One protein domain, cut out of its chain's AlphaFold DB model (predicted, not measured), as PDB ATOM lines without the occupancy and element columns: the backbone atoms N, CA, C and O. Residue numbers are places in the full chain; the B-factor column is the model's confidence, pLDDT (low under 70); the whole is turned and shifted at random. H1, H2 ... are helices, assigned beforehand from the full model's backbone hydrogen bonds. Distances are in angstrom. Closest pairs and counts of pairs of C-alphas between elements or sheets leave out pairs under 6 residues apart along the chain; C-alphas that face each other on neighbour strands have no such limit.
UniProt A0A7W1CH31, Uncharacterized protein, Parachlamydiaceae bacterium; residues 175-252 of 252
ATOM      1  N   GLU A 175     257.765 245.784 250.560       97.06
ATOM      2  CA  GLU A 175     257.354 247.188 250.632       97.06
ATOM      3  C   GLU A 175     255.864 247.321 250.306       97.06
ATOM      4  O   GLU A 175     255.113 247.966 251.040       97.06
ATOM      5  N   LYS A 176     255.404 246.632 249.251       98.06
ATOM      6  CA  LYS A 176     253.986 246.633 248.888       98.06
ATOM      7  C   LYS A 176     253.125 245.929 249.935       98.06
ATOM      8  O   LYS A 176     252.012 246.372 250.200       98.06
ATOM      9  N   ASN A 177     253.626 244.855 250.543       98.12
ATOM     10  CA  ASN A 177     252.945 244.158 251.629       98.12
ATOM     11  C   ASN A 177     252.698 245.102 252.817       98.12
ATOM     12  O   ASN A 177     251.571 245.210 253.295       98.12
ATOM     13  N   GLU A 178     253.727 245.834 253.250       96.62
ATOM     14  CA  GLU A 178     253.623 246.809 254.343       96.62
ATOM     15  C   GLU A 178     252.638 247.949 254.025       96.62
ATOM     16  O   GLU A 178     251.878 248.376 254.896       96.62
ATOM     17  N   GLU A 179     252.609 248.425 252.777       96.69
ATOM     18  CA  GLU A 179     251.645 249.431 252.313       96.69
ATOM     19  C   GLU A 179     250.198 248.903 252.340       96.69
ATOM     20  O   GLU A 179     249.286 249.578 252.835       96.69
ATOM     21  N   LEU A 180     249.978 247.678 251.851       97.81
ATOM     22  CA  LEU A 180     248.659 247.044 251.837       97.81
ATOM     23  C   LEU A 180     248.129 246.822 253.254       97.81
ATOM     24  O   LEU A 180     246.957 247.083 253.507       97.81
ATOM     25  N   TYR A 181     248.977 246.441 254.209       96.81
ATOM     26  CA  TYR A 181     248.555 246.284 255.604       96.81
ATOM     27  C   TYR A 181     247.975 247.567 256.223       96.81
ATOM     28  O   TYR A 181     247.055 247.502 257.043       96.81
ATOM     29  N   LYS A 182     248.434 248.742 255.781       95.44
ATOM     30  CA  LYS A 182     247.924 250.038 256.254       95.44
ATOM     31  C   LYS A 182     246.588 250.426 255.614       95.44
ATOM     32  O   LYS A 182     245.809 251.154 256.232       95.44
ATOM     33  N   THR A 183     246.323 249.961 254.392       95.38
ATOM     34  CA  THR A 183     245.275 250.515 253.511       95.38
ATOM     35  C   THR A 183     244.161 249.531 253.146       95.38
ATOM     36  O   THR A 183     243.015 249.944 252.996       95.38
ATOM     37  N   PHE A 184     244.455 248.233 253.047       95.88
ATOM     38  CA  PHE A 184     243.535 247.201 252.558       95.88
ATOM     39  C   PHE A 184     242.362 246.927 253.503       95.88
ATOM     40  O   PHE A 184     241.243 246.644 253.070       95.88
ATOM     41  N   PHE A 185     242.613 246.955 254.812       96.88
ATOM     42  CA  PHE A 185     241.679 246.379 255.767       96.88
ATOM     43  C   PHE A 185     240.389 247.197 255.908       96.88
ATOM     44  O   PHE A 185     240.374 248.346 256.352       96.88
ATOM     45  N   SER A 186     239.274 246.535 255.614       96.25
ATOM     46  CA  SER A 186     237.930 246.859 256.092       96.25
ATOM     47  C   SER A 186     237.603 246.069 257.369       96.25
ATOM     48  O   SER A 186     238.307 245.123 257.724       96.25
ATOM     49  N   GLU A 187     236.503 246.399 258.051       96.94
ATOM     50  CA  GLU A 187     236.017 245.587 259.185       96.94
ATOM     51  C   GLU A 187     235.715 244.150 258.753       96.94
ATOM     52  O   GLU A 187     236.085 243.198 259.429       96.94
ATOM     53  N   LYS A 188     235.132 243.987 257.560       96.81
ATOM     54  CA  LYS A 188     234.775 242.689 256.979       96.81
ATOM     55  C   LYS A 188     236.005 241.807 256.742       96.81
ATOM     56  O   LYS A 188     235.967 240.620 257.058       96.81
ATOM     57  N   SER A 189     237.088 242.379 256.217       97.25
ATOM     58  CA  SER A 189     238.345 241.646 256.014       97.25
ATOM     59  C   SER A 189     239.071 241.362 257.332       97.25
ATOM     60  O   SER A 189     239.670 240.301 257.460       97.25
ATOM     61  N   LEU A 190     238.991 242.258 258.328       97.19
ATOM     62  CA  LEU A 190     239.550 241.996 259.661       97.19
ATOM     63  C   LEU A 190     238.791 240.885 260.383       97.19
ATOM     64  O   LEU A 190     239.425 240.002 260.937       97.19
ATOM     65  N   GLN A 191     237.458 240.869 260.323       97.50
ATOM     66  CA  GLN A 191     236.650 239.775 260.871       97.50
ATOM     67  C   GLN A 191     236.970 238.431 260.209       97.50
ATOM     68  O   GLN A 191     237.039 237.413 260.892       97.50
ATOM     69  N   ALA A 192     237.164 238.422 258.887       97.44
ATOM     70  CA  ALA A 192     237.577 237.231 258.152       97.44
ATOM     71  C   ALA A 192     238.955 236.729 258.610       97.44
ATOM     72  O   ALA A 192     239.091 235.560 258.969       97.44
ATOM     73  N   LEU A 193     239.956 237.616 258.657       97.31
ATOM     74  CA  LEU A 193     241.298 237.274 259.126       97.31
ATOM     75  C   LEU A 193     241.282 236.796 260.584       97.31
ATOM     76  O   LEU A 193     241.855 235.754 260.890       97.31
ATOM     77  N   TYR A 194     240.580 237.520 261.459       96.88
ATOM     78  CA  TYR A 194     240.384 237.169 262.864       96.88
ATOM     79  C   TYR A 194     239.802 235.768 263.009       96.88
ATOM     80  O   TYR A 194     240.332 234.966 263.769       96.88
ATOM     81  N   TYR A 195     238.734 235.464 262.264       97.12
ATOM     82  CA  TYR A 195     238.091 234.160 262.330       97.12
ATOM     83  C   TYR A 195     239.091 233.047 262.026       97.12
ATOM     84  O   TYR A 195     239.203 232.118 262.815       97.12
ATOM     85  N   VAL A 196     239.850 233.158 260.930       97.56
ATOM     86  CA  VAL A 196     240.827 232.130 260.539       97.56
ATOM     87  C   VAL A 196     241.949 232.022 261.571       97.56
ATOM     88  O   VAL A 196     242.232 230.918 262.026       97.56
ATOM     89  N   VAL A 197     242.547 233.142 261.990       96.56
ATOM     90  CA  VAL A 197     243.640 233.164 262.981       96.56
ATOM     91  C   VAL A 197     243.194 232.561 264.312       96.56
ATOM     92  O   VAL A 197     243.835 231.645 264.820       96.56
ATOM     93  N   ASN A 198     242.074 233.036 264.858       95.62
ATOM     94  CA  ASN A 198     241.587 232.603 266.161       95.62
ATOM     95  C   ASN A 198     241.070 231.161 266.123       95.62
ATOM     96  O   ASN A 198     241.326 230.395 267.046       95.62
ATOM     97  N   LYS A 199     240.358 230.763 265.058       96.06
ATOM     98  CA  LYS A 199     239.829 229.397 264.955       96.06
ATOM     99  C   LYS A 199     240.892 228.364 264.670       96.06
ATOM    100  O   LYS A 199     240.770 227.293 265.225       96.06
ATOM    101  N   SER A 200     241.925 228.664 263.893       95.75
ATOM    102  CA  SER A 200     243.017 227.709 263.663       95.75
ATOM    103  C   SER A 200     244.073 227.700 264.773       95.75
ATOM    104  O   SER A 200     245.002 226.902 264.694       95.75
ATOM    105  N   GLY A 201     243.981 228.582 265.778       95.62
ATOM    106  CA  GLY A 201     245.028 228.737 266.793       95.62
ATOM    107  C   GLY A 201     246.369 229.128 266.170       95.62
ATOM    108  O   GLY A 201     247.403 228.564 266.518       95.62
ATOM    109  N   TYR A 202     246.340 230.013 265.170       95.38
ATOM    110  CA  TYR A 202     247.523 230.444 264.432       95.38
ATOM    111  C   TYR A 202     248.318 231.456 265.263       95.38
ATOM    112  O   TYR A 202     248.027 232.656 265.249       95.38
ATOM    113  N   SER A 203     249.299 230.973 266.023       92.81
ATOM    114  CA  SER A 203     250.028 231.800 266.989       92.81
ATOM    115  C   SER A 203     251.145 232.629 266.349       92.81
ATOM    116  O   SER A 203     251.441 233.716 266.845       92.81
ATOM    117  N   ASP A 204     251.692 232.202 265.201       90.12
ATOM    118  CA  ASP A 204     252.778 232.900 264.487       90.12
ATOM    119  C   ASP A 204     252.280 234.021 263.547       90.12
ATOM    120  O   ASP A 204     252.599 234.106 262.355       90.12
ATOM    121  N   CYS A 205     251.417 234.877 264.098       90.50
ATOM    122  CA  CYS A 205     250.598 235.854 263.387       90.50
ATOM    123  C   CYS A 205     251.351 237.168 263.109       90.50
ATOM    124  O   CYS A 205     251.116 238.185 263.754       90.50
ATOM    125  N   HIS A 206     252.264 237.181 262.134       93.25
ATOM    126  CA  HIS A 206     252.959 238.403 261.704       93.25
ATOM    127  C   HIS A 206     252.956 238.581 260.178       93.25
ATOM    128  O   HIS A 206     252.810 237.624 259.420       93.25
ATOM    129  N   ILE A 207     253.187 239.811 259.700       95.31
ATOM    130  CA  ILE A 207     253.068 240.178 258.267       95.31
ATOM    131  C   ILE A 207     253.995 239.399 257.321       95.31
ATOM    132  O   ILE A 207     253.795 239.406 256.110       95.31
ATOM    133  N   GLY A 208     255.036 238.771 257.871       95.12
ATOM    134  CA  GLY A 208     255.990 237.951 257.126       95.12
ATOM    135  C   GLY A 208     255.459 236.550 256.836       95.12
ATOM    136  O   GLY A 208     255.820 235.984 255.813       95.12
ATOM    137  N   ASN A 209     254.574 236.030 257.689       96.69
ATOM    138  CA  ASN A 209     253.894 234.753 257.478       96.69
ATOM    139  C   ASN A 209     252.471 234.911 256.927       96.69
ATOM    140  O   ASN A 209     251.889 233.940 256.444       96.69
ATOM    141  N   LEU A 210     251.944 236.138 256.961       97.62
ATOM    142  CA  LEU A 210     250.659 236.536 256.391       97.62
ATOM    143  C   LEU A 210     250.805 237.563 255.244       97.62
ATOM    144  O   LEU A 210     250.110 238.574 255.237       97.62
ATOM    145  N   PRO A 211     251.719 237.392 254.273       98.12
ATOM    146  CA  PRO A 211     251.881 238.373 253.211       98.12
ATOM    147  C   PRO A 211     250.685 238.407 252.254       98.12
ATOM    148  O   PRO A 211     250.040 237.394 251.974       98.12
ATOM    149  N   PHE A 212     250.447 239.571 251.660       98.62
ATOM    150  CA  PHE A 212     249.568 239.705 250.511       98.62
ATOM    151  C   PHE A 212     250.142 238.990 249.285       98.62
ATOM    152  O   PHE A 212     251.344 238.971 249.012       98.62
ATOM    153  N   SER A 213     249.236 238.415 248.512       98.44
ATOM    154  CA  SER A 213     249.499 237.840 247.204       98.44
ATOM    155  C   SER A 213     249.055 238.782 246.094       98.44
ATOM    156  O   SER A 213     248.245 239.683 246.297       98.44
ATOM    157  N   THR A 214     249.575 238.552 244.894       98.19
ATOM    158  CA  THR A 214     249.259 239.328 243.681       98.19
ATOM    159  C   THR A 214     247.782 239.289 243.279       98.19
ATOM    160  O   THR A 214     247.336 240.161 242.545       98.19
ATOM    161  N   ASP A 215     247.006 238.329 243.787       97.81
ATOM    162  CA  ASP A 215     245.547 238.247 243.631       97.81
ATOM    163  C   ASP A 215     244.763 239.016 244.714       97.81
ATOM    164  O   ASP A 215     243.541 238.904 244.791       97.81
ATOM    165  N   GLY A 216     245.449 239.785 245.565       97.62
ATOM    166  CA  GLY A 216     244.843 240.620 246.603       97.62
ATOM    167  C   GLY A 216     244.452 239.880 247.884       97.62
ATOM    168  O   GLY A 216     243.885 240.502 248.782       97.62
ATOM    169  N   LYS A 217     244.757 238.580 248.006       98.56
ATOM    170  CA  LYS A 217     244.474 237.793 249.217       98.56
ATOM    171  C   LYS A 217     245.680 237.712 250.150       98.56
ATOM    172  O   LYS A 217     246.825 237.693 249.704       98.56
ATOM    173  N   ILE A 218     245.416 237.583 251.444       98.44
ATOM    174  CA  ILE A 218     246.410 237.315 252.489       98.44
ATOM    175  C   ILE A 218     246.735 235.818 252.478       98.44
ATOM    176  O   ILE A 218     245.834 234.987 252.605       98.44
ATOM    177  N   ALA A 219     248.006 235.463 252.309       98.56
ATOM    178  CA  ALA A 219     248.463 234.079 252.251       98.56
ATOM    179  C   ALA A 219     249.084 233.626 253.580       98.56
ATOM    180  O   ALA A 219     250.022 234.250 254.055       98.56
ATOM    181  N   PHE A 220     248.622 232.503 254.132       98.12
ATOM    182  CA  PHE A 220     249.192 231.863 255.327       98.12
ATOM    183  C   PHE A 220     250.380 230.966 254.940       98.12
ATOM    184  O   PHE A 220     250.231 229.759 254.738       98.12
ATOM    185  N   ILE A 221     251.567 231.546 254.747       97.00
ATOM    186  CA  ILE A 221     252.677 230.839 254.078       97.00
ATOM    187  C   ILE A 221     253.476 229.900 254.991       97.00
ATOM    188  O   ILE A 221     253.952 228.865 254.518       97.00
ATOM    189  N   ASP A 222     253.591 230.208 256.284       94.88
ATOM    190  CA  ASP A 222     254.201 229.326 257.284       94.88
ATOM    191  C   ASP A 222     253.147 228.921 258.313       94.88
ATOM    192  O   ASP A 222     252.592 229.765 259.000       94.88
ATOM    193  N   THR A 223     252.817 227.638 258.373       96.94
ATOM    194  CA  THR A 223     251.710 227.099 259.180       96.94
ATOM    195  C   THR A 223     252.204 226.081 260.197       96.94
ATOM    196  O   THR A 223     251.492 225.145 260.518       96.94
ATOM    197  N   GLU A 224     253.447 226.224 260.667       95.19
ATOM    198  CA  GLU A 224     254.012 225.345 261.701       95.19
ATOM    199  C   GLU A 224     253.305 225.492 263.055       95.19
ATOM    200  O   GLU A 224     253.113 224.502 263.754       95.19
ATOM    201  N   TYR A 225     252.921 226.718 263.412       94.31
ATOM    202  CA  TYR A 225     252.388 227.059 264.729       94.31
ATOM    203  C   TYR A 225     250.877 227.320 264.664       94.31
ATOM    204  O   TYR A 225     250.408 228.457 264.743       94.31
ATOM    205  N   THR A 226     250.122 226.240 264.466       94.44
ATOM    206  CA  THR A 226     248.650 226.190 264.527       94.44
ATOM    207  C   THR A 226     248.189 225.339 265.706       94.44
ATOM    208  O   THR A 226     248.969 224.529 266.198       94.44
ATOM    209  N   ASN A 227     246.919 225.453 266.106       93.25
ATOM    210  CA  ASN A 227     246.342 224.789 267.281       93.25
ATOM    211  C   ASN A 227     247.014 225.211 268.601       93.25
ATOM    212  O   ASN A 227     247.082 224.443 269.554       93.25
ATOM    213  N   ILE A 228     247.532 226.442 268.646       91.44
ATOM    214  CA  ILE A 228     248.202 227.014 269.812       91.44
ATOM    215  C   ILE A 228     247.434 228.264 270.238       91.44
ATOM    216  O   ILE A 228     247.304 229.226 269.479       91.44
ATOM    217  N   TRP A 229     246.957 228.260 271.482       93.06
ATOM    218  CA  TRP A 229     246.334 229.414 272.123       93.06
ATOM    219  C   TRP A 229     247.059 229.776 273.425       93.06
ATOM    220  O   TRP A 229     247.627 228.892 274.067       93.06
ATOM    221  N   PRO A 230     247.004 231.052 273.850       90.81
ATOM    222  CA  PRO A 230     246.383 232.176 273.143       90.81
ATOM    223  C   PRO A 230     247.167 232.561 271.880       90.81
ATOM    224  O   PRO A 230     248.387 232.449 271.833       90.81
ATOM    225  N   VAL A 231     246.463 233.021 270.843       90.81
ATOM    226  CA  VAL A 231     247.127 233.630 269.681       90.81
ATOM    227  C   VAL A 231     247.617 235.035 270.049       90.81
ATOM    228  O   VAL A 231     247.037 235.684 270.919       90.81
ATOM    229  N   HIS A 232     248.675 235.518 269.392       86.50
ATOM    230  CA  HIS A 232     249.314 236.805 269.705       86.50
ATOM    231  C   HIS A 232     248.973 237.883 268.660       86.50
ATOM    232  O   HIS A 232     249.758 238.140 267.743       86.50
ATOM    233  N   PRO A 233     247.805 238.550 268.756       81.19
ATOM    234  CA  PRO A 233     247.351 239.499 267.738       81.19
ATOM    235  C   PRO A 233     248.229 240.749 267.618       81.19
ATOM    236  O   PRO A 233     248.212 241.403 266.572       81.19
ATOM    237  N   GLN A 234     249.009 241.072 268.658       87.88
ATOM    238  CA  GLN A 234     249.815 242.293 268.736       87.88
ATOM    239  C   GLN A 234     250.886 242.361 267.638       87.88
ATOM    240  O   GLN A 234     251.302 243.449 267.232       87.88
ATOM    241  N   TRP A 235     251.320 241.210 267.121       89.44
ATOM    242  CA  TRP A 235     252.318 241.124 266.056       89.44
ATOM    243  C   TRP A 235     251.815 241.676 264.714       89.44
ATOM    244  O   TRP A 235     252.614 242.224 263.944       89.44
ATOM    245  N   LEU A 236     250.501 241.616 264.467       91.94
ATOM    246  CA  LEU A 236     249.854 242.280 263.334       91.94
ATOM    247  C   LEU A 236     249.401 243.702 263.652       91.94
ATOM    248  O   LEU A 236     249.520 244.556 262.774       91.94
ATOM    249  N   THR A 237     248.906 243.968 264.869       93.69
ATOM    250  CA  THR A 237     248.225 245.231 265.213       93.69
ATOM    251  C   THR A 237     248.997 246.462 264.744       93.69
ATOM    252  O   THR A 237     248.437 247.311 264.057       93.69
ATOM    253  N   LYS A 238     250.309 246.525 265.008       92.88
ATOM    254  CA  LYS A 238     251.154 247.685 264.667       92.88
ATOM    255  C   LYS A 238     251.196 248.057 263.177       92.88
ATOM    256  O   LYS A 238     251.642 249.149 262.837       92.88
ATOM    257  N   TRP A 239     250.770 247.159 262.291       95.50
ATOM    258  CA  TRP A 239     250.785 247.365 260.843       95.50
ATOM    259  C   TRP A 239     249.477 247.935 260.293       95.50
ATOM    260  O   TRP A 239     249.448 248.409 259.158       95.50
ATOM    261  N   PHE A 240     248.403 247.919 261.081       96.06
ATOM    262  CA  PHE A 240     247.118 248.484 260.683       96.06
ATOM    263  C   PHE A 240     247.076 250.001 260.900       96.06
ATOM    264  O   PHE A 240     247.816 250.553 261.714       96.06
ATOM    265  N   SER A 241     246.161 250.694 260.216       95.56
ATOM    266  CA  SER A 241     245.864 252.098 260.532       95.56
ATOM    267  C   SER A 241     245.256 252.240 261.938       95.56
ATOM    268  O   SER A 241     244.601 251.303 262.399       95.56
ATOM    269  N   PRO A 242     245.377 253.398 262.620       95.81
ATOM    270  CA  PRO A 242     244.918 253.556 264.008       95.81
ATOM    271  C   PRO A 242     243.459 253.129 264.240       95.81
ATOM    272  O   PRO A 242     243.154 252.382 265.165       95.81
ATOM    273  N   LYS A 243     242.548 253.501 263.328       96.06
ATOM    274  CA  LYS A 243     241.137 253.078 263.379       96.06
ATOM    275  C   LYS A 243     240.979 251.552 263.322       96.06
ATOM    276  O   LYS A 243     240.074 250.994 263.935       96.06
ATOM    277  N   ARG A 244     241.827 250.876 262.544       96.62
ATOM    278  CA  ARG A 244     241.808 249.420 262.368       96.62
ATOM    279  C   ARG A 244     242.489 248.680 263.513       96.62
ATOM    280  O   ARG A 244     242.030 247.591 263.825       96.62
ATOM    281  N   GLN A 245     243.480 249.282 264.168       96.19
ATOM    282  CA  GLN A 245     244.069 248.760 265.407       96.19
ATOM    283  C   GLN A 245     243.001 248.612 266.491       96.19
ATOM    284  O   GLN A 245     242.754 247.502 266.950       96.19
ATOM    285  N   VAL A 246     242.260 249.692 266.766       95.94
ATOM    286  CA  VAL A 246     241.163 249.690 267.751       95.94
ATOM    287  C   VAL A 246     240.097 248.644 267.415       95.94
ATOM    288  O   VAL A 246     239.551 247.995 268.300       95.94
ATOM    289  N   TYR A 247     239.762 248.478 266.132       97.19
ATOM    290  CA  TYR A 247     238.789 247.465 265.726       97.19
ATOM    291  C   TYR A 247     239.320 246.039 265.910       97.19
ATOM    292  O   TYR A 247     238.590 245.176 266.379       97.19
ATOM    293  N   TRP A 248     240.576 245.794 265.536       95.44
ATOM    294  CA  TRP A 248     241.226 244.493 265.662       95.44
ATOM    295  C   TRP A 248     241.342 244.049 267.120       95.44
ATOM    296  O   TRP A 248     241.016 242.909 267.430       95.44
ATOM    297  N   GLU A 249     241.722 244.962 268.012       93.50
ATOM    298  CA  GLU A 249     241.801 244.708 269.453       93.50
ATOM    299  C   GLU A 249     240.450 244.310 270.047       93.50
ATOM    300  O   GLU A 249     240.407 243.430 270.887       93.50
ATOM    301  N   LYS A 250     239.338 244.881 269.564       95.38
ATOM    302  CA  LYS A 250     237.983 244.518 270.016       95.38
ATOM    303  C   LYS A 250     237.521 243.125 269.587       95.38
ATOM    304  O   LYS A 250     236.489 242.668 270.073       95.38
ATOM    305  N   LEU A 251     238.180 242.504 268.607       93.81
ATOM    306  CA  LEU A 251     237.822 241.154 268.174       93.81
ATOM    307  C   LEU A 251     238.419 240.085 269.102       93.81
ATOM    308  O   LEU A 251     237.860 238.991 269.166       93.81
ATOM    309  N   PHE A 252     239.527 240.381 269.785       86.25
ATOM    310  CA  PHE A 252     240.189 239.491 270.744       86.25
ATOM    311  C   PHE A 252     239.711 239.743 272.170       86.25
ATOM    312  O   PHE A 252     239.668 238.744 272.920       86.25
TER     313      PHE A 252
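Overview. This is residues 175 to 252 of the 252 residues of an uncharacterized protein of Parachlamydiaceae bacterium (UniProt A0A7W1CH31). Helices H2 and H4 lie side by side and run the same way, H1 is set crosswise at the end where H2 begins, and a long loop makes up much of the rest. That loop, residues 201 to 233, leaves the last residues of H2, swings over to the side of H1 around residues 211 to 212, folds back to the end of H2 around residue 226, and leads on to the short H3. The printed part has 78 residues with four named helices, H1, H2, H3 and H4 in that order, and no named strand; the class is all helix, though only 35 of the 78 residues are in named elements. The whole is compact and rounded, with a radius of gyration of the C-alphas of 11.6 A and spans of 29 by 27 by 19 A.

Arrangement. Begin with H1, residues 175 to 183, which touches no helix. It is apart from H2, residues 187 to 200, although a tight link of 3 residues joins them. Next look at H4, residues 242 to 249: it touches H2, and the closest C-alphas, those of Leu 190 and Trp 248, are 6.7 A apart. H2 and H4 run the same way at a shallow tilt of 33 degrees, only just short of steep. H3, residues 234 to 237, only just touches H4, with 3 pairs of C-alphas within 8 A; the closest are those of Thr 237 and Gln 245, 5.5 A apart. H1 is apart from H3 and from H4, and H2 is apart from H3. In H2 and H4 every O i to N i+4 pair is within hydrogen-bond range, in H1 4 of 5 are, and H3 is too short for such a pair.

Along the chain. Find C-alpha 175 at (257.354, 247.188, 250.632); from there H1 runs 12.9 A to C-alpha 183. H2, the longest helix, starts at C-alpha 187 at (236.017, 245.587, 259.185) and covers 19.7 A to C-alpha 200. H3 measures 4.9 A from C-alpha 234 to C-alpha 237. H4 runs 10.8 A from C-alpha 242 to C-alpha 249 at (241.801, 244.708, 269.453).

Size, cuts and confidence. The two C-alphas farthest apart are those of Glu 224 and Lys 243, at 30.6 A. The link from H2 to H3 is long, with 33 residues whose C-alphas lie 6 to 17 A from the mean of all C-alphas, while the link from H3 to H4 is tight, with 4 residues. The printed part has no cut, and it ends at Phe 252, the chain's last residue. The mean pLDDT of the printed part is 95.2, and no printed residue is under 70.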